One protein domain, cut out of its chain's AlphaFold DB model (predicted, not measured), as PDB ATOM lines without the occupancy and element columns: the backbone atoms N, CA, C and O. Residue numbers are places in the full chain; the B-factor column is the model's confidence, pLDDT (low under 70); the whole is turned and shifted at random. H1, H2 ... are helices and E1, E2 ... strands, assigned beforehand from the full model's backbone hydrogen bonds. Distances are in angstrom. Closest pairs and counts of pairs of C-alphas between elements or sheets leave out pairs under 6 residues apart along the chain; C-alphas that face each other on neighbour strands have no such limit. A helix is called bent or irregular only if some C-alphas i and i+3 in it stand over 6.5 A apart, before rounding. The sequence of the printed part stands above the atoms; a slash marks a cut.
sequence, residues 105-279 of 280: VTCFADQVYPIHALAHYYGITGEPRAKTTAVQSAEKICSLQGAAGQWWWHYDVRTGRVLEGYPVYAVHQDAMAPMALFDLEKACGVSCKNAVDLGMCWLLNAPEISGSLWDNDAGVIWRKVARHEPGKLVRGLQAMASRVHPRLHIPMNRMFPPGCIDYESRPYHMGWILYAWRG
ATOM      1  N   VAL A 105     241.580 169.844 272.472       93.25
ATOM      2  CA  VAL A 105     240.845 171.108 272.487       93.25
ATOM      3  C   VAL A 105     240.572 171.538 271.058       93.25
ATOM      4  O   VAL A 105     241.496 171.768 270.281       93.25
ATOM      5  N   THR A 106     239.299 171.717 270.746       96.12
ATOM      6  CA  THR A 106     238.842 172.313 269.493       96.12
ATOM      7  C   THR A 106     237.895 173.470 269.785       96.12
ATOM      8  O   THR A 106     237.405 173.599 270.909       96.12
ATOM      9  N   CYS A 107     237.677 174.357 268.824       97.00
ATOM     10  CA  CYS A 107     236.822 175.525 268.949       97.00
ATOM     11  C   CYS A 107     235.636 175.495 267.981       97.00
ATOM     12  O   CYS A 107     235.587 174.690 267.056       97.00
ATOM     13  N   PHE A 108     234.686 176.404 268.186       98.25
ATOM     14  CA  PHE A 108     233.533 176.593 267.307       98.25
ATOM     15  C   PHE A 108     233.908 176.757 265.830       98.25
ATOM     16  O   PHE A 108     233.302 176.121 264.969       98.25
ATOM     17  N   ALA A 109     234.949 177.542 265.538       97.88
ATOM     18  CA  ALA A 109     235.419 177.749 264.170       97.88
ATOM     19  C   ALA A 109     235.879 176.438 263.509       97.88
ATOM     20  O   ALA A 109     235.575 176.206 262.341       97.88
ATOM     21  N   ASP A 110     236.533 175.553 264.269       98.44
ATOM     22  CA  ASP A 110     236.967 174.242 263.774       98.44
ATOM     23  C   ASP A 110     235.781 173.339 263.390       98.44
ATOM     24  O   ASP A 110     235.994 172.329 262.739       98.44
ATOM     25  N   GLN A 111     234.545 173.671 263.785       98.69
ATOM     26  CA  GLN A 111     233.340 172.921 263.410       98.69
ATOM     27  C   GLN A 111     232.587 173.618 262.278       98.69
ATOM     28  O   GLN A 111     232.270 173.013 261.257       98.69
ATOM     29  N   VAL A 112     232.328 174.918 262.444       98.50
ATOM     30  CA  VAL A 112     231.426 175.676 261.571       98.50
ATOM     31  C   VAL A 112     231.953 175.772 260.135       98.50
ATOM     32  O   VAL A 112     231.185 175.622 259.186       98.50
ATOM     33  N   TYR A 113     233.268 175.936 259.951       98.62
ATOM     34  CA  TYR A 113     233.850 176.038 258.613       98.62
ATOM     35  C   TYR A 113     233.921 174.687 257.890       98.62
ATOM     36  O   TYR A 113     233.546 174.655 256.718       98.62
ATOM     37  N   PRO A 114     234.308 173.562 258.527       98.75
ATOM     38  CA  PRO A 114     234.156 172.251 257.898       98.75
ATOM     39  C   PRO A 114     232.713 171.882 257.554       98.75
ATOM     40  O   PRO A 114     232.498 171.337 256.476       98.75
ATOM     41  N   ILE A 115     231.726 172.202 258.405       98.81
ATOM     42  CA  ILE A 115     230.299 172.009 258.076       98.81
ATOM     43  C   ILE A 115     229.968 172.743 256.776       98.81
ATOM     44  O   ILE A 115     229.471 172.134 255.832       98.81
ATOM     45  N   HIS A 116     230.311 174.031 256.710       98.25
ATOM     46  CA  HIS A 116     230.072 174.878 255.546       98.25
ATOM     47  C   HIS A 116     230.761 174.349 254.274       98.25
ATOM     48  O   HIS A 116     230.136 174.210 253.224       98.25
ATOM     49  N   ALA A 117     232.048 174.005 254.368       98.44
ATOM     50  CA  ALA A 117     232.834 173.540 253.231       98.44
ATOM     51  C   ALA A 117     232.388 172.154 252.734       98.44
ATOM     52  O   ALA A 117     232.247 171.952 251.530       98.44
ATOM     53  N   LEU A 118     232.125 171.204 253.640       98.81
ATOM     54  CA  LEU A 118     231.722 169.841 253.280       98.81
ATOM     55  C   LEU A 118     230.269 169.753 252.805       98.81
ATOM     56  O   LEU A 118     229.981 168.936 251.934       98.81
ATOM     57  N   ALA A 119     229.372 170.602 253.314       98.38
ATOM     58  CA  ALA A 119     228.026 170.736 252.759       98.38
ATOM     59  C   ALA A 119     228.084 171.207 251.299       98.38
ATOM     60  O   ALA A 119     227.473 170.593 250.424       98.38
ATOM     61  N   HIS A 120     228.891 172.236 251.010       96.44
ATOM     62  CA  HIS A 120     229.074 172.716 249.641       96.44
ATOM     63  C   HIS A 120     229.731 171.657 248.741       96.44
ATOM     64  O   HIS A 120     229.270 171.419 247.627       96.44
ATOM     65  N   TYR A 121     230.756 170.966 249.250       98.12
ATOM     66  CA  TYR A 121     231.422 169.873 248.541       98.12
ATOM     67  C   TYR A 121     230.446 168.747 248.180       98.12
ATOM     68  O   TYR A 121     230.454 168.263 247.050       98.12
ATOM     69  N   TYR A 122     229.566 168.359 249.110       98.31
ATOM     70  CA  TYR A 122     228.498 167.399 248.835       98.31
ATOM     71  C   TYR A 122     227.543 167.903 247.749       98.31
ATOM     72  O   TYR A 122     227.224 167.148 246.836       98.31
ATOM     73  N   GLY A 123     227.127 169.171 247.808       96.00
ATOM     74  CA  GLY A 123     226.238 169.759 246.802       96.00
ATOM     75  C   GLY A 123     226.796 169.700 245.375       96.00
ATOM     76  O   GLY A 123     226.025 169.550 244.431       96.00
ATOM     77  N   ILE A 124     228.122 169.772 245.217       94.69
ATOM     78  CA  ILE A 124     228.800 169.707 243.911       94.69
ATOM     79  C   ILE A 124     229.073 168.262 243.475       94.69
ATOM     80  O   ILE A 124     228.885 167.920 242.311       94.69
ATOM     81  N   THR A 125     229.541 167.411 244.390       95.50
ATOM     82  CA  THR A 125     230.099 166.087 244.044       95.50
ATOM     83  C   THR A 125     229.151 164.919 244.299       95.50
ATOM     84  O   THR A 125     229.348 163.832 243.762       95.50
ATOM     85  N   GLY A 126     228.147 165.105 245.155       96.69
ATOM     86  CA  GLY A 126     227.289 164.033 245.650       96.69
ATOM     87  C   GLY A 126     227.949 163.090 246.666       96.69
ATOM     88  O   GLY A 126     227.309 162.113 247.046       96.69
ATOM     89  N   GLU A 127     229.176 163.361 247.140       97.81
ATOM     90  CA  GLU A 127     229.926 162.487 248.063       97.81
ATOM     91  C   GLU A 127     229.170 162.238 249.393       97.81
ATOM     92  O   GLU A 127     229.107 163.130 250.254       97.81
ATOM     93  N   PRO A 128     228.616 161.031 249.633       98.25
ATOM     94  CA  PRO A 128     227.743 160.778 250.782       98.25
ATOM     95  C   PRO A 128     228.439 160.923 252.138       98.25
ATOM     96  O   PRO A 128     227.801 161.288 253.135       98.25
ATOM     97  N   ARG A 129     229.751 160.659 252.202       98.44
ATOM     98  CA  ARG A 129     230.528 160.829 253.434       98.44
ATOM     99  C   ARG A 129     230.618 162.300 253.831       98.44
ATOM    100  O   ARG A 129     230.528 162.592 255.020       98.44
ATOM    101  N   ALA A 130     230.717 163.218 252.867       98.75
ATOM    102  CA  ALA A 130     230.731 164.655 253.132       98.75
ATOM    103  C   ALA A 130     229.415 165.131 253.753       98.75
ATOM    104  O   ALA A 130     229.444 165.784 254.799       98.75
ATOM    105  N   LYS A 131     228.272 164.699 253.201       98.75
ATOM    106  CA  LYS A 131     226.954 164.940 253.808       98.75
ATOM    107  C   LYS A 131     226.882 164.403 255.233       98.75
ATOM    108  O   LYS A 131     226.532 165.141 256.149       98.75
ATOM    109  N   THR A 132     227.212 163.125 255.420       98.75
ATOM    110  CA  THR A 132     227.101 162.451 256.724       98.75
ATOM    111  C   THR A 132     227.929 163.167 257.789       98.75
ATOM    112  O   THR A 132     227.432 163.454 258.873       98.75
ATOM    113  N   THR A 133     229.176 163.506 257.464       98.81
ATOM    114  CA  THR A 133     230.077 164.216 258.371       98.81
ATOM    115  C   THR A 133     229.584 165.633 258.690       98.81
ATOM    116  O   THR A 133     229.554 166.010 259.862       98.81
ATOM    117  N   ALA A 134     229.164 166.408 257.683       98.81
ATOM    118  CA  ALA A 134     228.664 167.768 257.887       98.81
ATOM    119  C   ALA A 134     227.404 167.786 258.770       98.81
ATOM    120  O   ALA A 134     227.332 168.562 259.722       98.81
ATOM    121  N   VAL A 135     226.450 166.884 258.506       98.88
ATOM    122  CA  VAL A 135     225.209 166.757 259.286       98.88
ATOM    123  C   VAL A 135     225.504 166.366 260.734       98.88
ATOM    124  O   VAL A 135     225.049 167.053 261.643       98.88
ATOM    125  N   GLN A 136     226.322 165.334 260.971       98.81
ATOM    126  CA  GLN A 136     226.640 164.899 262.338       98.81
ATOM    127  C   GLN A 136     227.332 165.994 263.154       98.81
ATOM    128  O   GLN A 136     227.028 166.171 264.335       98.81
ATOM    129  N   SER A 137     228.254 166.740 262.538       98.81
ATOM    130  CA  SER A 137     228.929 167.851 263.214       98.81
ATOM    131  C   SER A 137     227.961 168.993 263.533       98.81
ATOM    132  O   SER A 137     227.973 169.508 264.652       98.81
ATOM    133  N   ALA A 138     227.070 169.339 262.600       98.81
ATOM    134  CA  ALA A 138     226.047 170.361 262.803       98.81
ATOM    135  C   ALA A 138     225.064 169.990 263.921       98.81
ATOM    136  O   ALA A 138     224.846 170.776 264.845       98.81
ATOM    137  N   GLU A 139     224.528 168.769 263.898       98.75
ATOM    138  CA  GLU A 139     223.650 168.253 264.951       98.75
ATOM    139  C   GLU A 139     224.360 168.243 266.306       98.75
ATOM    140  O   GLU A 139     223.771 168.618 267.324       98.75
ATOM    141  N   LYS A 140     225.650 167.879 266.331       98.75
ATOM    142  CA  LYS A 140     226.454 167.909 267.551       98.75
ATOM    143  C   LYS A 140     226.545 169.320 268.115       98.75
ATOM    144  O   LYS A 140     226.182 169.501 269.277       98.75
ATOM    145  N   ILE A 141     226.990 170.308 267.338       98.50
ATOM    146  CA  ILE A 141     227.129 171.678 267.855       98.50
ATOM    147  C   ILE A 141     225.775 172.267 268.263       98.50
ATOM    148  O   ILE A 141     225.717 172.937 269.291       98.50
ATOM    149  N   CYS A 142     224.689 171.951 267.545       98.69
ATOM    150  CA  CYS A 142     223.334 172.355 267.928       98.69
ATOM    151  C   CYS A 142     222.915 171.719 269.261       98.69
ATOM    152  O   CYS A 142     222.409 172.408 270.138       98.69
ATOM    153  N   SER A 143     223.189 170.424 269.467       98.31
ATOM    154  CA  SER A 143     222.878 169.740 270.734       98.31
ATOM    155  C   SER A 143     223.696 170.251 271.926       98.31
ATOM    156  O   SER A 143     223.302 170.063 273.076       98.31
ATOM    157  N   LEU A 144     224.850 170.867 271.658       98.25
ATOM    158  CA  LEU A 144     225.721 171.463 272.665       98.25
ATOM    159  C   LEU A 144     225.441 172.950 272.893       98.25
ATOM    160  O   LEU A 144     226.069 173.526 273.782       98.25
ATOM    161  N   GLN A 145     224.549 173.570 272.116       97.94
ATOM    162  CA  GLN A 145     224.200 174.978 272.265       97.94
ATOM    163  C   GLN A 145     223.742 175.263 273.701       97.94
ATOM    164  O   GLN A 145     223.097 174.441 274.357       97.94
ATOM    165  N   GLY A 146     224.126 176.422 274.229       97.12
ATOM    166  CA  GLY A 146     223.676 176.851 275.544       97.12
ATOM    167  C   GLY A 146     222.163 177.019 275.611       97.12
ATOM    168  O   GLY A 146     221.513 177.283 274.603       97.12
ATOM    169  N   ALA A 147     221.600 176.904 276.816       95.75
ATOM    170  CA  ALA A 147     220.151 176.938 277.026       95.75
ATOM    171  C   ALA A 147     219.476 178.232 276.536       95.75
ATOM    172  O   ALA A 147     218.281 178.218 276.262       95.75
ATOM    173  N   ALA A 148     220.226 179.335 276.424       95.75
ATOM    174  CA  ALA A 148     219.723 180.599 275.895       95.75
ATOM    175  C   ALA A 148     220.131 180.854 274.435       95.75
ATOM    176  O   ALA A 148     219.755 181.889 273.904       95.75
ATOM    177  N   GLY A 149     220.883 179.948 273.797       97.19
ATOM    178  CA  GLY A 149     221.327 180.068 272.402       97.19
ATOM    179  C   GLY A 149     222.829 180.170 272.195       97.19
ATOM    180  O   GLY A 149     223.284 180.276 271.062       97.19
ATOM    181  N   GLN A 150     223.625 180.100 273.258       97.75
ATOM    182  CA  GLN A 150     225.057 180.343 273.167       97.75
ATOM    183  C   GLN A 150     225.784 179.290 272.320       97.75
ATOM    184  O   GLN A 150     225.872 178.116 272.688       97.75
ATOM    185  N   TRP A 151     226.420 179.733 271.239       97.94
ATOM    186  CA  TRP A 151     227.502 178.979 270.599       97.94
ATOM    187  C   TRP A 151     228.794 179.054 271.426       97.94
ATOM    188  O   TRP A 151     229.505 180.065 271.413       97.94
ATOM    189  N   TRP A 152     229.086 177.981 272.163       96.81
ATOM    190  CA  TRP A 152     230.241 177.891 273.061       96.81
ATOM    191  C   TRP A 152     231.590 177.930 272.350       96.81
ATOM    192  O   TRP A 152     231.717 177.490 271.211       96.81
ATOM    193  N   TRP A 153     232.620 178.425 273.044       94.50
ATOM    194  CA  TRP A 153     233.948 178.553 272.449       94.50
ATOM    195  C   TRP A 153     234.586 177.194 272.173       94.50
ATOM    196  O   TRP A 153     234.867 176.901 271.010       94.50
ATOM    197  N   HIS A 154     234.915 176.412 273.208       95.44
ATOM    198  CA  HIS A 154     235.717 175.195 273.054       95.44
ATOM    199  C   HIS A 154     234.956 173.924 273.398       95.44
ATOM    200  O   HIS A 154     234.173 173.869 274.350       95.44
ATOM    201  N   TYR A 155     235.333 172.863 272.696       96.38
ATOM    202  CA  TYR A 155     234.864 171.503 272.886       96.38
ATOM    203  C   TYR A 155     236.043 170.557 273.127       96.38
ATOM    204  O   TYR A 155     237.185 170.839 272.751       96.38
ATOM    205  N   ASP A 156     235.756 169.420 273.752       95.94
ATOM    206  CA  ASP A 156     236.684 168.300 273.864       95.94
ATOM    207  C   ASP A 156     236.383 167.279 272.760       95.94
ATOM    208  O   ASP A 156     235.389 166.546 272.827       95.94
ATOM    209  N   VAL A 157     237.266 167.207 271.759       95.81
ATOM    210  CA  VAL A 157     237.118 166.345 270.576       95.81
ATOM    211  C   VAL A 157     237.099 164.852 270.924       95.81
ATOM    212  O   VAL A 157     236.630 164.043 270.133       95.81
ATOM    213  N   ARG A 158     237.564 164.450 272.114       93.88
ATOM    214  CA  ARG A 158     237.544 163.044 272.551       93.88
ATOM    215  C   ARG A 158     236.175 162.629 273.069       93.88
ATOM    216  O   ARG A 158     235.843 161.452 273.049       93.88
ATOM    217  N   THR A 159     235.408 163.582 273.605       95.12
ATOM    218  CA  THR A 159     234.163 163.286 274.334       95.12
ATOM    219  C   THR A 159     232.917 163.909 273.727       95.12
ATOM    220  O   THR A 159     231.814 163.519 274.106       95.12
ATOM    221  N   GLY A 160     233.060 164.873 272.814       96.38
ATOM    222  CA  GLY A 160     231.916 165.569 272.227       96.38
ATOM    223  C   GLY A 160     231.198 166.470 273.230       96.38
ATOM    224  O   GLY A 160     229.979 166.601 273.161       96.38
ATOM    225  N   ARG A 161     231.927 167.025 274.208       95.94
ATOM    226  CA  ARG A 161     231.387 167.874 275.281       95.94
ATOM    227  C   ARG A 161     231.950 169.283 275.201       95.94
ATOM    228  O   ARG A 161     233.065 169.484 274.725       95.94
ATOM    229  N   VAL A 162     231.200 170.242 275.733       94.94
ATOM    230  CA  VAL A 162     231.682 171.611 275.948       94.94
ATOM    231  C   VAL A 162     232.819 171.584 276.963       94.94
ATOM    232  O   VAL A 162     232.671 171.046 278.061       94.94
ATOM    233  N   LEU A 163     233.953 172.162 276.584       91.50
ATOM    234  CA  LEU A 163     235.118 172.316 277.448       91.50
ATOM    235  C   LEU A 163     235.162 173.706 278.086       91.50
ATOM    236  O   LEU A 163     235.466 173.829 279.271       91.50
ATOM    237  N   GLU A 164     234.871 174.739 277.297       88.81
ATOM    238  CA  GLU A 164     234.861 176.136 277.724       88.81
ATOM    239  C   GLU A 164     233.738 176.877 277.001       88.81
ATOM    240  O   GLU A 164     233.737 176.956 275.772       88.81
ATOM    241  N   GLY A 165     232.805 177.442 277.768       91.31
ATOM    242  CA  GLY A 165     231.700 178.221 277.218       91.31
ATOM    243  C   GLY A 165     232.129 179.610 276.750       91.31
ATOM    244  O   GLY A 165     231.747 180.031 275.662       91.31
ATOM    245  N   TYR A 166     232.947 180.312 277.542       91.38
ATOM    246  CA  TYR A 166     233.165 181.749 277.380       91.38
ATOM    247  C   TYR A 166     234.538 182.129 276.805       91.38
ATOM    248  O   TYR A 166     235.540 181.440 277.021       91.38
ATOM    249  N   PRO A 167     234.627 183.319 276.183       92.81
ATOM    250  CA  PRO A 167     233.517 184.195 275.792       92.81
ATOM    251  C   PRO A 167     232.615 183.629 274.695       92.81
ATOM    252  O   PRO A 167     233.058 182.850 273.852       92.81
ATOM    253  N   VAL A 168     231.371 184.102 274.706       96.00
ATOM    254  CA  VAL A 168     230.361 183.852 273.675       96.00
ATOM    255  C   VAL A 168     230.377 185.038 272.720       96.00
ATOM    256  O   VAL A 168     230.162 186.178 273.136       96.00
ATOM    257  N   TYR A 169     230.696 184.781 271.455       96.44
ATOM    258  CA  TYR A 169     230.875 185.821 270.446       96.44
ATOM    259  C   TYR A 169     229.592 186.111 269.689       96.44
ATOM    260  O   TYR A 169     228.899 185.174 269.292       96.44
ATOM    261  N   ALA A 170     229.360 187.391 269.396       96.94
ATOM    262  CA  ALA A 170     228.238 187.821 268.580       96.94
ATOM    263  C   ALA A 170     228.314 187.265 267.150       96.94
ATOM    264  O   ALA A 170     227.356 186.658 266.692       96.94
ATOM    265  N   VAL A 171     229.500 187.313 266.526       97.25
ATOM    266  CA  VAL A 171     229.736 186.777 265.168       97.25
ATOM    267  C   VAL A 171     229.429 185.282 265.023       97.25
ATOM    268  O   VAL A 171     229.182 184.802 263.920       97.25
ATOM    269  N   HIS A 172     229.446 184.509 266.114       97.56
ATOM    270  CA  HIS A 172     229.012 183.111 266.051       97.56
ATOM    271  C   HIS A 172     227.489 183.008 265.911       97.56
ATOM    272  O   HIS A 172     227.012 182.095 265.249       97.56
ATOM    273  N   GLN A 173     226.746 183.934 266.518       97.38
ATOM    274  CA  GLN A 173     225.286 183.919 266.577       97.38
ATOM    275  C   GLN A 173     224.650 184.423 265.284       97.38
ATOM    276  O   GLN A 173     223.806 183.736 264.721       97.38
ATOM    277  N   ASP A 174     225.065 185.602 264.814       96.50
ATOM    278  CA  ASP A 174     224.438 186.299 263.684       96.50
ATOM    279  C   ASP A 174     225.105 186.035 262.339       96.50
ATOM    280  O   ASP A 174     224.593 186.496 261.324       96.50
ATOM    281  N   ALA A 175     226.230 185.322 262.294       97.00
ATOM    282  CA  ALA A 175     226.982 185.202 261.052       97.00
ATOM    283  C   ALA A 175     227.508 183.790 260.791       97.00
ATOM    284  O   ALA A 175     227.026 183.112 259.887       97.00
ATOM    285  N   MET A 176     228.464 183.302 261.584       97.88
ATOM    286  CA  MET A 176     229.149 182.041 261.277       97.88
ATOM    287  C   MET A 176     228.230 180.819 261.389       97.88
ATOM    288  O   MET A 176     228.242 179.988 260.481       97.88
ATOM    289  N   ALA A 177     227.429 180.695 262.461       98.19
ATOM    290  CA  ALA A 177     226.481 179.583 262.567       98.19
ATOM    291  C   ALA A 177     225.399 179.650 261.474       98.19
ATOM    292  O   ALA A 177     225.251 178.650 260.771       98.19
ATOM    293  N   PRO A 178     224.706 180.792 261.249       98.06
ATOM    294  CA  PRO A 178     223.758 180.917 260.142       98.06
ATOM    295  C   PRO A 178     224.368 180.537 258.788       98.06
ATOM    296  O   PRO A 178     223.812 179.697 258.092       98.06
ATOM    297  N   MET A 179     225.555 181.056 258.454       96.69
ATOM    298  CA  MET A 179     226.256 180.747 257.202       96.69
ATOM    299  C   MET A 179     226.428 179.238 256.981       96.69
ATOM    300  O   MET A 179     226.132 178.723 255.905       96.69
ATOM    301  N   ALA A 180     226.943 178.517 257.978       98.06
ATOM    302  CA  ALA A 180     227.189 177.088 257.825       98.06
ATOM    303  C   ALA A 180     225.895 176.270 257.810       98.06
ATOM    304  O   ALA A 180     225.779 175.324 257.032       98.06
ATOM    305  N   LEU A 181     224.930 176.626 258.660       98.25
ATOM    306  CA  LEU A 181     223.686 175.876 258.815       98.25
ATOM    307  C   LEU A 181     222.715 176.110 257.650       98.25
ATOM    308  O   LEU A 181     222.015 175.177 257.269       98.25
ATOM    309  N   PHE A 182     222.713 177.293 257.030       97.19
ATOM    310  CA  PHE A 182     221.950 177.541 255.802       97.19
ATOM    311  C   PHE A 182     222.539 176.794 254.603       97.19
ATOM    312  O   PHE A 182     221.787 176.185 253.843       97.19
ATOM    313  N   ASP A 183     223.869 176.757 254.459       94.81
ATOM    314  CA  ASP A 183     224.516 175.938 253.422       94.81
ATOM    315  C   ASP A 183     224.238 174.443 253.631       94.81
ATOM    316  O   ASP A 183     223.972 173.719 252.668       94.81
ATOM    317  N   LEU A 184     224.245 173.976 254.886       98.12
ATOM    318  CA  LEU A 184     223.867 172.607 255.231       98.12
ATOM    319  C   LEU A 184     222.410 172.312 254.860       98.12
ATOM    320  O   LEU A 184     222.137 171.272 254.267       98.12
ATOM    321  N   GLU A 185     221.472 173.198 255.182       97.88
ATOM    322  CA  GLU A 185     220.064 173.015 254.832       97.88
ATOM    323  C   GLU A 185     219.873 172.970 253.312       97.88
ATOM    324  O   GLU A 185     219.263 172.032 252.797       97.88
ATOM    325  N   LYS A 186     220.481 173.917 252.588       96.12
ATOM    326  CA  LYS A 186     220.436 174.011 251.122       96.12
ATOM    327  C   LYS A 186     221.001 172.765 250.439       96.12
ATOM    328  O   LYS A 186     220.384 172.257 249.507       96.12
ATOM    329  N   ALA A 187     222.165 172.281 250.874       97.00
ATOM    330  CA  ALA A 187     222.842 171.163 250.220       97.00
ATOM    331  C   ALA A 187     222.359 169.795 250.725       97.00
ATOM    332  O   ALA A 187     222.170 168.872 249.938       97.00
ATOM    333  N   CYS A 188     222.160 169.639 252.034       97.81
ATOM    334  CA  CYS A 188     221.907 168.347 252.675       97.81
ATOM    335  C   CYS A 188     220.430 168.107 253.023       97.81
ATOM    336  O   CYS A 188     220.075 166.951 253.291       97.81
ATOM    337  N   GLY A 189     219.585 169.143 253.017       97.38
ATOM    338  CA  GLY A 189     218.165 169.065 253.381       97.38
ATOM    339  C   GLY A 189     217.907 168.951 254.886       97.38
ATOM    340  O   GLY A 189     216.840 168.492 255.286       97.38
ATOM    341  N   VAL A 190     218.887 169.306 255.725       96.69
ATOM    342  CA  VAL A 190     218.785 169.238 257.191       96.69
ATOM    343  C   VAL A 190     218.679 170.647 257.753       96.69
ATOM    344  O   VAL A 190     219.624 171.424 257.654       96.69
ATOM    345  N   SER A 191     217.533 170.968 258.355       96.19
ATOM    346  CA  SER A 191     217.285 172.286 258.936       96.19
ATOM    347  C   SER A 191     217.738 172.355 260.392       96.19
ATOM    348  O   SER A 191     217.352 171.529 261.220       96.19
ATOM    349  N   CYS A 192     218.504 173.394 260.725       96.81
ATOM    350  CA  CYS A 192     218.881 173.740 262.099       96.81
ATOM    351  C   CYS A 192     218.325 175.113 262.515       96.81
ATOM    352  O   CYS A 192     218.871 175.763 263.409       96.81
ATOM    353  N   LYS A 193     217.229 175.558 261.879       96.44
ATOM    354  CA  LYS A 193     216.655 176.900 262.060       96.44
ATOM    355  C   LYS A 193     216.399 177.258 263.526       96.44
ATOM    356  O   LYS A 193     216.745 178.354 263.945       96.44
ATOM    357  N   ASN A 194     215.875 176.328 264.324       98.00
ATOM    358  CA  ASN A 194     215.601 176.585 265.742       98.00
ATOM    359  C   ASN A 194     216.869 176.974 266.524       98.00
ATOM    360  O   ASN A 194     216.806 177.838 267.391       98.00
ATOM    361  N   ALA A 195     218.017 176.365 266.209       98.38
ATOM    362  CA  ALA A 195     219.285 176.699 266.853       98.38
ATOM    363  C   ALA A 195     219.796 178.080 266.402       98.38
ATOM    364  O   ALA A 195     220.311 178.848 267.214       98.38
ATOM    365  N   VAL A 196     219.609 178.424 265.122       98.00
ATOM    366  CA  VAL A 196     219.912 179.765 264.591       98.00
ATOM    367  C   VAL A 196     219.051 180.827 265.276       98.00
ATOM    368  O   VAL A 196     219.590 181.798 265.803       98.00
ATOM    369  N   ASP A 197     217.735 180.616 265.335       97.94
ATOM    370  CA  ASP A 197     216.794 181.528 265.990       97.94
ATOM    371  C   ASP A 197     217.156 181.720 267.469       97.94
ATOM    372  O   ASP A 197     217.145 182.842 267.970       97.94
ATOM    373  N   LEU A 198     217.536 180.644 268.167       98.00
ATOM    374  CA  LEU A 198     217.935 180.720 269.570       98.00
ATOM    375  C   LEU A 198     219.221 181.543 269.760       98.00
ATOM    376  O   LEU A 198     219.282 182.375 270.661       98.00
ATOM    377  N   GLY A 199     220.219 181.373 268.888       97.44
ATOM    378  CA  GLY A 199     221.434 182.200 268.896       97.44
ATOM    379  C   GLY A 199     221.141 183.682 268.635       97.44
ATOM    380  O   GLY A 199     221.666 184.557 269.325       97.44
ATOM    381  N   MET A 200     220.235 183.979 267.699       96.25
ATOM    382  CA  MET A 200     219.763 185.347 267.447       96.25
ATOM    383  C   MET A 200     219.028 185.932 268.660       96.25
ATOM    384  O   MET A 200     219.261 187.082 269.032       96.25
ATOM    385  N   CYS A 201     218.187 185.140 269.327       96.19
ATOM    386  CA  CYS A 201     217.533 185.544 270.571       96.19
ATOM    387  C   CYS A 201     218.549 185.863 271.674       96.19
ATOM    388  O   CYS A 201     218.344 186.836 272.403       96.19
ATOM    389  N   TRP A 202     219.648 185.106 271.771       96.75
ATOM    390  CA  TRP A 202     220.724 185.394 272.720       96.75
ATOM    391  C   TRP A 202     221.372 186.760 272.470       96.75
ATOM    392  O   TRP A 202     221.623 187.482 273.425       96.75
ATOM    393  N   LEU A 203     221.605 187.174 271.219       94.06
ATOM    394  CA  LEU A 203     222.171 188.506 270.937       94.06
ATOM    395  C   LEU A 203     221.319 189.644 271.507       94.06
ATOM    396  O   LEU A 203     221.842 190.637 272.022       94.06
ATOM    397  N   LEU A 204     220.001 189.486 271.404       92.69
ATOM    398  CA  LEU A 204     219.023 190.473 271.841       92.69
ATOM    399  C   LEU A 204     218.794 190.424 273.355       92.69
ATOM    400  O   LEU A 204     218.634 191.471 273.972       92.69
ATOM    401  N   ASN A 205     218.804 189.225 273.945       94.06
ATOM    402  CA  ASN A 205     218.370 188.976 275.321       94.06
ATOM    403  C   ASN A 205     219.357 188.077 276.086       94.06
ATOM    404  O   ASN A 205     218.952 187.107 276.733       94.06
ATOM    405  N   ALA A 206     220.656 188.362 275.981       94.56
ATOM    406  CA  ALA A 206     221.700 187.575 276.630       94.56
ATOM    407  C   ALA A 206     221.495 187.581 278.160       94.56
ATOM    408  O   ALA A 206     221.590 188.645 278.777       94.56
ATOM    409  N   PRO A 207     221.242 186.425 278.806       93.88
ATOM    410  CA  PRO A 207     220.937 186.371 280.238       93.88
ATOM    411  C   PRO A 207     222.119 186.773 281.130       93.88
ATOM    412  O   PRO A 207     221.944 187.006 282.324       93.88
ATOM    413  N   GLU A 208     223.333 186.813 280.582       94.44
ATOM    414  CA  GLU A 208     224.548 187.179 281.304       94.44
ATOM    415  C   GLU A 208     224.691 188.686 281.551       94.44
ATOM    416  O   GLU A 208     225.525 189.083 282.365       94.44
ATOM    417  N   ILE A 209     223.943 189.529 280.836       92.81
ATOM    418  CA  ILE A 209     224.106 190.986 280.849       92.81
ATOM    419  C   ILE A 209     222.760 191.692 281.021       92.81
ATOM    420  O   ILE A 209     221.702 191.152 280.721       92.81
ATOM    421  N   SER A 210     222.798 192.931 281.510       87.06
ATOM    422  CA  SER A 210     221.646 193.832 281.428       87.06
ATOM    423  C   SER A 210     221.728 194.604 280.113       87.06
ATOM    424  O   SER A 210     222.689 195.341 279.906       87.06
ATOM    425  N   GLY A 211     220.743 194.427 279.234       85.44
ATOM    426  CA  GLY A 211     220.715 195.038 277.903       85.44
ATOM    427  C   GLY A 211     220.979 194.028 276.785       85.44
ATOM    428  O   GLY A 211     220.700 192.841 276.939       85.44
ATOM    429  N   SER A 212     221.498 194.510 275.658       90.12
ATOM    430  CA  SER A 212     221.716 193.718 274.447       90.12
ATOM    431  C   SER A 212     223.124 193.941 273.896       90.12
ATOM    432  O   SER A 212     223.703 195.012 274.071       90.12
ATOM    433  N   LEU A 213     223.677 192.939 273.200       93.12
ATOM    434  CA  LEU A 213     224.864 193.167 272.370       93.12
ATOM    435  C   LEU A 213     224.534 193.989 271.122       93.12
ATOM    436  O   LEU A 213     225.444 194.530 270.505       93.12
ATOM    437  N   TRP A 214     223.261 194.074 270.747       92.31
ATOM    438  CA  TRP A 214     222.785 194.950 269.692       92.31
ATOM    439  C   TRP A 214     222.503 196.338 270.269       92.31
ATOM    440  O   TRP A 214     221.522 196.547 270.983       92.31
ATOM    441  N   ASP A 215     223.334 197.305 269.898       91.94
ATOM    442  CA  ASP A 215     223.170 198.707 270.259       91.94
ATOM    443  C   ASP A 215     222.640 199.498 269.060       91.94
ATOM    444  O   ASP A 215     223.364 199.803 268.109       91.94
ATOM    445  N   ASN A 216     221.335 199.783 269.087       88.88
ATOM    446  CA  ASN A 216     220.661 200.526 268.021       88.88
ATOM    447  C   ASN A 216     221.080 201.997 267.974       88.88
ATOM    448  O   ASN A 216     221.142 202.559 266.883       88.88
ATOM    449  N   ASP A 217     221.381 202.601 269.124       90.62
ATOM    450  CA  ASP A 217     221.736 204.018 269.205       90.62
ATOM    451  C   ASP A 217     223.141 204.247 268.635       90.62
ATOM    452  O   ASP A 217     223.379 205.214 267.910       90.62
ATOM    453  N   ALA A 218     224.064 203.319 268.903       88.44
ATOM    454  CA  ALA A 218     225.401 203.319 268.315       88.44
ATOM    455  C   ALA A 218     225.439 202.743 266.886       88.44
ATOM    456  O   ALA A 218     226.406 202.981 266.159       88.44
ATOM    457  N   GLY A 219     224.426 201.970 266.481       89.44
ATOM    458  CA  GLY A 219     224.410 201.240 265.210       89.44
ATOM    459  C   GLY A 219     225.458 200.122 265.146       89.44
ATOM    460  O   GLY A 219     226.027 199.869 264.084       89.44
ATOM    461  N   VAL A 220     225.759 199.482 266.283       91.31
ATOM    462  CA  VAL A 220     226.846 198.500 266.426       91.31
ATOM    463  C   VAL A 220     226.346 197.228 267.106       91.31
ATOM    464  O   VAL A 220     225.536 197.269 268.027       91.31
ATOM    465  N   ILE A 221     226.880 196.082 266.679       94.38
ATOM    466  CA  ILE A 221     226.794 194.830 267.434       94.38
ATOM    467  C   ILE A 221     228.122 194.629 268.168       94.38
ATOM    468  O   ILE A 221     229.184 194.527 267.542       94.38
ATOM    469  N   TRP A 222     228.061 194.596 269.498       95.88
ATOM    470  CA  TRP A 222     229.215 194.414 270.369       95.88
ATOM    471  C   TRP A 222     229.778 193.000 270.266       95.88
ATOM    472  O   TRP A 222     229.063 192.015 270.080       95.88
ATOM    473  N   ARG A 223     231.100 192.883 270.393       94.94
ATOM    474  CA  ARG A 223     231.844 191.692 269.979       94.94
ATOM    475  C   ARG A 223     231.452 190.410 270.709       94.94
ATOM    476  O   ARG A 223     231.390 189.352 270.075       94.94
ATOM    477  N   LYS A 224     231.347 190.450 272.041       94.06
ATOM    478  CA  LYS A 224     231.169 189.243 272.869       94.06
ATOM    479  C   LYS A 224     230.780 189.555 274.311       94.06
ATOM    480  O   LYS A 224     231.125 190.614 274.833       94.06
ATOM    481  N   VAL A 225     230.215 188.546 274.973       94.25
ATOM    482  CA  VAL A 225     230.135 188.465 276.438       94.25
ATOM    483  C   VAL A 225     231.265 187.583 276.959       94.25
ATOM    484  O   VAL A 225     231.482 186.473 276.469       94.25
ATOM    485  N   ALA A 226     231.993 188.064 277.964       91.06
ATOM    486  CA  ALA A 226     233.142 187.401 278.566       91.06
ATOM    487  C   ALA A 226     233.030 187.278 280.094       91.06
ATOM    488  O   ALA A 226     232.217 187.936 280.749       91.06
ATOM    489  N   ARG A 227     233.898 186.429 280.659       88.12
ATOM    490  CA  ARG A 227     234.147 186.337 282.102       88.12
ATOM    491  C   ARG A 227     235.060 187.463 282.576       88.12
ATOM    492  O   ARG A 227     235.958 187.885 281.849       88.12
ATOM    493  N   HIS A 228     234.879 187.870 283.830       80.81
ATOM    494  CA  HIS A 228     235.797 188.756 284.549       80.81
ATOM    495  C   HIS A 228     237.024 187.973 285.052       80.81
ATOM    496  O   HIS A 228     237.185 187.759 286.248       80.81
ATOM    497  N   GLU A 229     237.858 187.470 284.141       74.00
ATOM    498  CA  GLU A 229     239.019 186.625 284.466       74.00
ATOM    499  C   GLU A 229     240.367 187.351 284.243       74.00
ATOM    500  O   GLU A 229     240.485 188.132 283.293       74.00
ATOM    501  N   PRO A 230     241.412 187.092 285.061       64.44
ATOM    502  CA  PRO A 230     242.746 187.666 284.867       64.44
ATOM    503  C   PRO A 230     243.454 187.019 283.662       64.44
ATOM    504  O   PRO A 230     244.258 186.092 283.782       64.44
ATOM    505  N   GLY A 231     243.138 187.516 282.465       64.31
ATOM    506  CA  GLY A 231     243.770 187.120 281.207       64.31
ATOM    507  C   GLY A 231     243.469 185.682 280.757       64.31
ATOM    508  O   GLY A 231     242.514 185.043 281.187       64.31
ATOM    509  N   LYS A 232     244.294 185.149 279.840       64.81
ATOM    510  CA  LYS A 232     244.091 183.819 279.217       64.81
ATOM    511  C   LYS A 232     244.502 182.628 280.106       64.81
ATOM    512  O   LYS A 232     244.248 181.486 279.720       64.81
ATOM    513  N   LEU A 233     245.132 182.868 281.262       62.09
ATOM    514  CA  LEU A 233     245.678 181.835 282.168       62.09
ATOM    515  C   LEU A 233     244.629 180.794 282.569       62.09
ATOM    516  O   LEU A 233     244.871 179.588 282.584       62.09
ATOM    517  N   VAL A 234     243.428 181.290 282.813       66.44
ATOM    518  CA  VAL A 234     242.269 180.556 283.301       66.44
ATOM    519  C   VAL A 234     241.802 179.483 282.302       66.44
ATOM    520  O   VAL A 234     241.449 178.370 282.689       66.44
ATOM    521  N   ARG A 235     241.932 179.755 280.998       68.06
ATOM    522  CA  ARG A 235     241.624 178.798 279.917       68.06
ATOM    523  C   ARG A 235     242.677 177.701 279.796       68.06
ATOM    524  O   ARG A 235     242.350 176.559 279.482       68.06
ATOM    525  N   GLY A 236     243.942 178.039 280.054       69.31
ATOM    526  CA  GLY A 236     245.036 177.067 280.103       69.31
ATOM    527  C   GLY A 236     244.834 176.042 281.219       69.31
ATOM    528  O   GLY A 236     244.998 174.847 280.990       69.31
ATOM    529  N   LEU A 237     244.386 176.497 282.393       73.06
ATOM    530  CA  LEU A 237     244.079 175.626 283.533       73.06
ATOM    531  C   LEU A 237     242.940 174.641 283.228       73.06
ATOM    532  O   LEU A 237     243.088 173.450 283.493       73.06
ATOM    533  N   GLN A 238     241.845 175.095 282.609       76.62
ATOM    534  CA  GLN A 238     240.731 174.212 282.228       76.62
ATOM    535  C   GLN A 238     241.145 173.177 281.162       76.62
ATOM    536  O   GLN A 238     240.765 172.002 281.240       76.62
ATOM    537  N   ALA A 239     241.977 173.571 280.193       74.69
ATOM    538  CA  ALA A 239     242.543 172.644 279.212       74.69
ATOM    539  C   ALA A 239     243.436 171.575 279.876       74.69
ATOM    540  O   ALA A 239     243.325 170.394 279.551       74.69
ATOM    541  N   MET A 240     244.262 171.958 280.854       75.44
ATOM    542  CA  MET A 240     245.098 171.011 281.603       75.44
ATOM    543  C   MET A 240     244.278 170.081 282.510       75.44
ATOM    544  O   MET A 240     244.530 168.879 282.535       75.44
ATOM    545  N   ALA A 241     243.262 170.587 283.216       74.25
ATOM    546  CA  ALA A 241     242.421 169.763 284.090       74.25
ATOM    547  C   ALA A 241     241.627 168.703 283.305       74.25
ATOM    548  O   ALA A 241     241.664 167.517 283.638       74.25
ATOM    549  N   SER A 242     240.985 169.108 282.205       74.38
ATOM    550  CA  SER A 242     240.265 168.188 281.309       74.38
ATOM    551  C   SER A 242     241.179 167.158 280.637       74.38
ATOM    552  O   SER A 242     240.738 166.064 280.268       74.38
ATOM    553  N   ARG A 243     242.474 167.463 280.496       79.06
ATOM    554  CA  ARG A 243     243.461 166.500 280.005       79.06
ATOM    555  C   ARG A 243     243.705 165.367 280.999       79.06
ATOM    556  O   ARG A 243     243.855 164.229 280.546       79.06
ATOM    557  N   VAL A 244     243.766 165.667 282.301       74.69
ATOM    558  CA  VAL A 244     243.971 164.666 283.366       74.69
ATOM    559  C   VAL A 244     242.788 163.710 283.420       74.69
ATOM    560  O   VAL A 244     242.973 162.497 283.422       74.69
ATOM    561  N   HIS A 245     241.569 164.246 283.398       73.06
ATOM    562  CA  HIS A 245     240.370 163.428 283.309       73.06
ATOM    563  C   HIS A 245     239.247 164.215 282.615       73.06
ATOM    564  O   HIS A 245     238.932 165.316 283.061       73.06
ATOM    565  N   PRO A 246     238.573 163.668 281.583       71.62
ATOM    566  CA  PRO A 246     237.583 164.425 280.804       71.62
ATOM    567  C   PRO A 246     236.361 164.916 281.595       71.62
ATOM    568  O   PRO A 246     235.614 165.765 281.119       71.62
ATOM    569  N   ARG A 247     236.121 164.374 282.800       75.31
ATOM    570  CA  ARG A 247     235.064 164.854 283.713       75.31
ATOM    571  C   ARG A 247     235.539 165.916 284.709       75.31
ATOM    572  O   ARG A 247     234.705 166.457 285.425       75.31
ATOM    573  N   LEU A 248     236.844 166.183 284.802       73.75
ATOM    574  CA  LEU A 248     237.348 167.268 285.637       73.75
ATOM    575  C   LEU A 248     237.023 168.592 284.950       73.75
ATOM    576  O   LEU A 248     237.628 168.976 283.949       73.75
ATOM    577  N   HIS A 249     236.032 169.273 285.508       74.25
ATOM    578  CA  HIS A 249     235.629 170.602 285.098       74.25
ATOM    579  C   HIS A 249     235.823 171.535 286.283       74.25
ATOM    580  O   HIS A 249     235.228 171.335 287.344       74.25
ATOM    581  N   ILE A 250     236.696 172.522 286.122       77.06
ATOM    582  CA  ILE A 250     236.861 173.554 287.132       77.06
ATOM    583  C   ILE A 250     235.644 174.482 286.975       77.06
ATOM    584  O   ILE A 250     235.343 174.879 285.849       77.06
ATOM    585  N   PRO A 251     234.897 174.810 288.046       79.38
ATOM    586  CA  PRO A 251     233.662 175.592 287.952       79.38
ATOM    587  C   PRO A 251     233.950 177.082 287.690       79.38
ATOM    588  O   PRO A 251     233.646 177.954 288.507       79.38
ATOM    589  N   MET A 252     234.537 177.385 286.531       80.06
ATOM    590  CA  MET A 252     235.091 178.700 286.204       80.06
ATOM    591  C   MET A 252     234.040 179.795 286.193       80.06
ATOM    592  O   MET A 252     234.321 180.898 286.644       80.06
ATOM    593  N   ASN A 253     232.822 179.486 285.756       79.75
ATOM    594  CA  ASN A 253     231.720 180.446 285.729       79.75
ATOM    595  C   ASN A 253     231.259 180.846 287.139       79.75
ATOM    596  O   ASN A 253     230.714 181.926 287.316       79.75
ATOM    597  N   ARG A 254     231.485 179.999 288.154       81.00
ATOM    598  CA  ARG A 254     231.191 180.343 289.553       81.00
ATOM    599  C   ARG A 254     232.291 181.215 290.157       81.00
ATOM    600  O   ARG A 254     231.998 182.080 290.971       81.00
ATOM    601  N   MET A 255     233.543 180.967 289.775       83.56
ATOM    602  CA  MET A 255     234.699 181.736 290.249       83.56
ATOM    603  C   MET A 255     234.822 183.094 289.548       83.56
ATOM    604  O   MET A 255     235.214 184.076 290.167       83.56
ATOM    605  N   PHE A 256     234.482 183.134 288.263       85.12
ATOM    606  CA  PHE A 256     234.570 184.293 287.387       85.12
ATOM    607  C   PHE A 256     233.260 184.392 286.597       85.12
ATOM    608  O   PHE A 256     233.177 183.852 285.488       85.12
ATOM    609  N   PRO A 257     232.217 185.020 287.163       86.81
ATOM    610  CA  PRO A 257     230.927 185.094 286.501       86.81
ATOM    611  C   PRO A 257     231.034 185.830 285.154       86.81
ATOM    612  O   PRO A 257     231.761 186.831 285.042       86.81
ATOM    613  N   PRO A 258     230.349 185.322 284.113       90.00
ATOM    614  CA  PRO A 258     230.186 186.049 282.865       90.00
ATOM    615  C   PRO A 258     229.340 187.302 283.101       90.00
ATOM    616  O   PRO A 258     228.538 187.349 284.030       90.00
ATOM    617  N   GLY A 259     229.549 188.315 282.268       90.12
ATOM    618  CA  GLY A 259     228.790 189.568 282.335       90.12
ATOM    619  C   GLY A 259     229.561 190.794 281.858       90.12
ATOM    620  O   GLY A 259     229.030 191.898 281.876       90.12
ATOM    621  N   CYS A 260     230.814 190.624 281.427       89.38
ATOM    622  CA  CYS A 260     231.579 191.700 280.809       89.38
ATOM    623  C   CYS A 260     231.287 191.745 279.308       89.38
ATOM    624  O   CYS A 260     231.475 190.737 278.619       89.38
ATOM    625  N   ILE A 261     230.862 192.903 278.804       91.88
ATOM    626  CA  ILE A 261     230.730 193.158 277.367       91.88
ATOM    627  C   ILE A 261     232.060 193.698 276.845       91.88
ATOM    628  O   ILE A 261     232.644 194.616 277.416       91.88
ATOM    629  N   ASP A 262     232.533 193.128 275.741       90.81
ATOM    630  CA  ASP A 262     233.638 193.693 274.968       90.81
ATOM    631  C   ASP A 262     233.077 194.696 273.948       90.81
ATOM    632  O   ASP A 262     232.544 194.292 272.907       90.81
ATOM    633  N   TYR A 263     233.171 195.991 274.269       91.00
ATOM    634  CA  TYR A 263     232.715 197.110 273.431       91.00
ATOM    635  C   TYR A 263     233.676 197.375 272.259       91.00
ATOM    636  O   TYR A 263     234.271 198.440 272.111       91.00
ATOM    637  N   GLU A 264     233.841 196.360 271.422       90.50
ATOM    638  CA  GLU A 264     234.576 196.382 270.162       90.50
ATOM    639  C   GLU A 264     233.634 195.853 269.071       90.50
ATOM    640  O   GLU A 264     232.778 195.010 269.339       90.50
ATOM    641  N   SER A 265     233.815 196.286 267.826       87.88
ATOM    642  CA  SER A 265     233.305 195.563 266.661       87.88
ATOM    643  C   SER A 265     234.429 195.425 265.647       87.88
ATOM    644  O   SER A 265     235.216 196.351 265.442       87.88
ATOM    645  N   ARG A 266     234.561 194.236 265.058       88.50
ATOM    646  CA  ARG A 266     235.655 193.935 264.127       88.50
ATOM    647  C   ARG A 266     235.151 193.977 262.691       88.50
ATOM    648  O   ARG A 266     234.097 193.402 262.433       88.50
ATOM    649  N   PRO A 267     235.920 194.533 261.733       84.88
ATOM    650  CA  PRO A 267     235.465 194.681 260.348       84.88
ATOM    651  C   PRO A 267     234.972 193.379 259.699       84.88
ATOM    652  O   PRO A 267     234.008 193.392 258.938       84.88
ATOM    653  N   TYR A 268     235.586 192.239 260.036       89.31
ATOM    654  CA  TYR A 268     235.180 190.941 259.493       89.31
ATOM    655  C   TYR A 268     233.780 190.500 259.944       89.31
ATOM    656  O   TYR A 268     233.161 189.692 259.263       89.31
ATOM    657  N   HIS A 269     233.277 190.983 261.088       93.44
ATOM    658  CA  HIS A 269     231.966 190.588 261.615       93.44
ATOM    659  C   HIS A 269     230.865 191.018 260.647       93.44
ATOM    660  O   HIS A 269     230.085 190.181 260.204       93.44
ATOM    661  N   MET A 270     230.891 192.279 260.207       89.56
ATOM    662  CA  MET A 270     229.955 192.787 259.201       89.56
ATOM    663  C   MET A 270     230.061 192.024 257.874       89.56
ATOM    664  O   MET A 270     229.045 191.688 257.270       89.56
ATOM    665  N   GLY A 271     231.286 191.705 257.439       90.38
ATOM    666  CA  GLY A 271     231.508 190.899 256.237       90.38
ATOM    667  C   GLY A 271     230.815 189.535 256.308       90.38
ATOM    668  O   GLY A 271     230.120 189.152 255.370       90.38
ATOM    669  N   TRP A 272     230.930 188.837 257.443       93.38
ATOM    670  CA  TRP A 272     230.254 187.555 257.635       93.38
ATOM    671  C   TRP A 272     228.735 187.677 257.721       93.38
ATOM    672  O   TRP A 272     228.056 186.810 257.184       93.38
ATOM    673  N   ILE A 273     228.191 188.726 258.352       93.62
ATOM    674  CA  ILE A 273     226.735 188.952 258.387       93.62
ATOM    675  C   ILE A 273     226.211 189.095 256.955       93.62
ATOM    676  O   ILE A 273     225.273 188.406 256.557       93.62
ATOM    677  N   LEU A 274     226.842 189.954 256.149       90.19
ATOM    678  CA  LEU A 274     226.433 190.154 254.760       90.19
ATOM    679  C   LEU A 274     226.495 188.847 253.964       90.19
ATOM    680  O   LEU A 274     225.548 188.538 253.244       90.19
ATOM    681  N   TYR A 275     227.570 188.073 254.125       90.06
ATOM    682  CA  TYR A 275     227.731 186.790 253.446       90.06
ATOM    683  C   TYR A 275     226.670 185.762 253.874       90.06
ATOM    684  O   TYR A 275     226.066 185.109 253.028       90.06
ATOM    685  N   ALA A 276     226.397 185.647 255.176       93.06
ATOM    686  CA  ALA A 276     225.465 184.661 255.715       93.06
ATOM    687  C   ALA A 276     224.012 184.892 255.264       93.06
ATOM    688  O   ALA A 276     223.295 183.929 255.003       93.06
ATOM    689  N   TRP A 277     223.575 186.154 255.164       90.56
ATOM    690  CA  TRP A 277     222.155 186.489 254.986       90.56
ATOM    691  C   TRP A 277     221.759 186.962 253.583       90.56
ATOM    692  O   TRP A 277     220.577 186.900 253.250       90.56
ATOM    693  N   ARG A 278     222.692 187.419 252.731       77.06
ATOM    694  CA  ARG A 278     222.361 187.776 251.332       77.06
ATOM    695  C   ARG A 278     222.318 186.588 250.369       77.06
ATOM    696  O   ARG A 278     221.939 186.782 249.216       77.06
ATOM    697  N   GLY A 279     222.650 185.390 250.841       59.34
ATOM    698  CA  GLY A 279     222.819 184.203 250.012       59.34
ATOM    699  C   GLY A 279     224.253 184.120 249.503       59.34
ATOM    700  O   GLY A 279     224.613 184.801 248.543       59.34
TER     701      GLY A 279
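Overview. This is residues 105 to 279 of the 280 residues of an uncharacterized protein of Phycisphaerales bacterium (UniProt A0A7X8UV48). A small three-stranded sheet, E1, E2 and E3, sits at one end of a group of long helices in which H3 runs through the middle, with H1, H2, H4 and H7 side by side round it. At that same end of the group lie the two-stranded sheet of E4 and E5 and, farther out, the helix H5, which grazes the larger sheet, and the short H6. The printed part has 175 residues with seven named helices and five named strands, in the order E1 H1 H2 E2 E3 H3 H4 E4 H5 H6 E5 H7, and is mostly helix. The larger sheet has the order E1 - E2 - E3, and both sheets are antiparallel. The whole is compact, with a radius of gyration of the C-alphas of 16.6 A, and flat in outline, spanning 48 by 47 by 25 A.

Along the chain. Find C-alpha 105 at (240.845, 171.108, 272.487), where E1 begins; it holds residues 105 to 107. The other strands of its sheet are E2, residues 154 to 156, and E3, residues 161 to 164. H1, residues 109 to 125, is 23.9 A long, and H2, residues 128 to 143, is 22.4 A. Find C-alpha 170 at (228.238, 187.821, 268.580); from there H3 runs to residue 188, 25.9 A in length. H3 is irregular, with C-alphas 174 and 177 7.1 A apart, and has a kink of 26 degrees near residue 177. H4, residues 193 to 204, is 16.9 A long, and H5, residues 233 to 244, is 17.3 A. E4 holds residues 224 to 227, H6 residues 252 to 255, and E5 residues 258 to 262. H7, residues 267 to 277, is 16.5 A long and ends at C-alpha 277 at (222.155, 186.489, 254.986).

Arrangement. Look first at the inner strand E2. Towards E1, N 106 and O 155 are within hydrogen-bond range at 3.0 A; towards E3, its hairpin partner, N 156 and O 161 are at 2.9 A. H5 only grazes this sheet, with its residues 235 to 243; its closest C-alphas to E3 are those of Arg 235 and Glu 164, 7.6 A apart. H2 only just is on the sheet, with 5 pairs of C-alphas within 10 A, and only grazes it with residues 140 to 143. H1, H2 and H3 form an up and down bundle, each running against the one before it. H1 and H2, a helical hairpin, touch at Ile 115 and Ala 134, whose C-alphas are 4.5 A apart. H3 is the hub and touches four helices. Its closest C-alphas to H1 are Ala 180 and His 116, 4.3 A apart, at a shallow tilt of 24 degrees. It touches H2 with residues 181 to 188 alone, closest at Cys 188 and Lys 131, 6.2 A between C-alphas. H3 and H4, a helical hairpin, stand at a shallow tilt of 12 degrees, with the C-alphas of Gln 173 and Gly 199 closest at 4.8 A. H7 touches H3 at Ala 276 and Met 179, 4.3 A between C-alphas; H4 and H7 are apart. Between E4 and E5, N 226 and O 260 are 2.8 A apart, within hydrogen-bond range. H5 and H6 are close but not clearly touching, with the C-alphas of Val 234 and Met 252 8.0 A apart. Every O i to N i+4 pair is within hydrogen-bond range in H2, H4 and H5; the figures are 12 of 13 in H1, 12 of 15 in H3 and 6 of 7 in H7, and H6 is too short for such a pair.

Size, cuts and confidence. The C-alphas farthest apart, those of Thr 125 and Met 255, are 49.0 A apart. The printed part has no cut. The long link is H4 to E4, residues 205 to 223, whose C-alphas lie 13 to 26 A from the mean of the C-alphas; in it residues 214 to 215 pair antiparallel with residues 220 to 221. The mean pLDDT of the printed part is 91.4, and residues 230 to 236 and residue 279 are under 70.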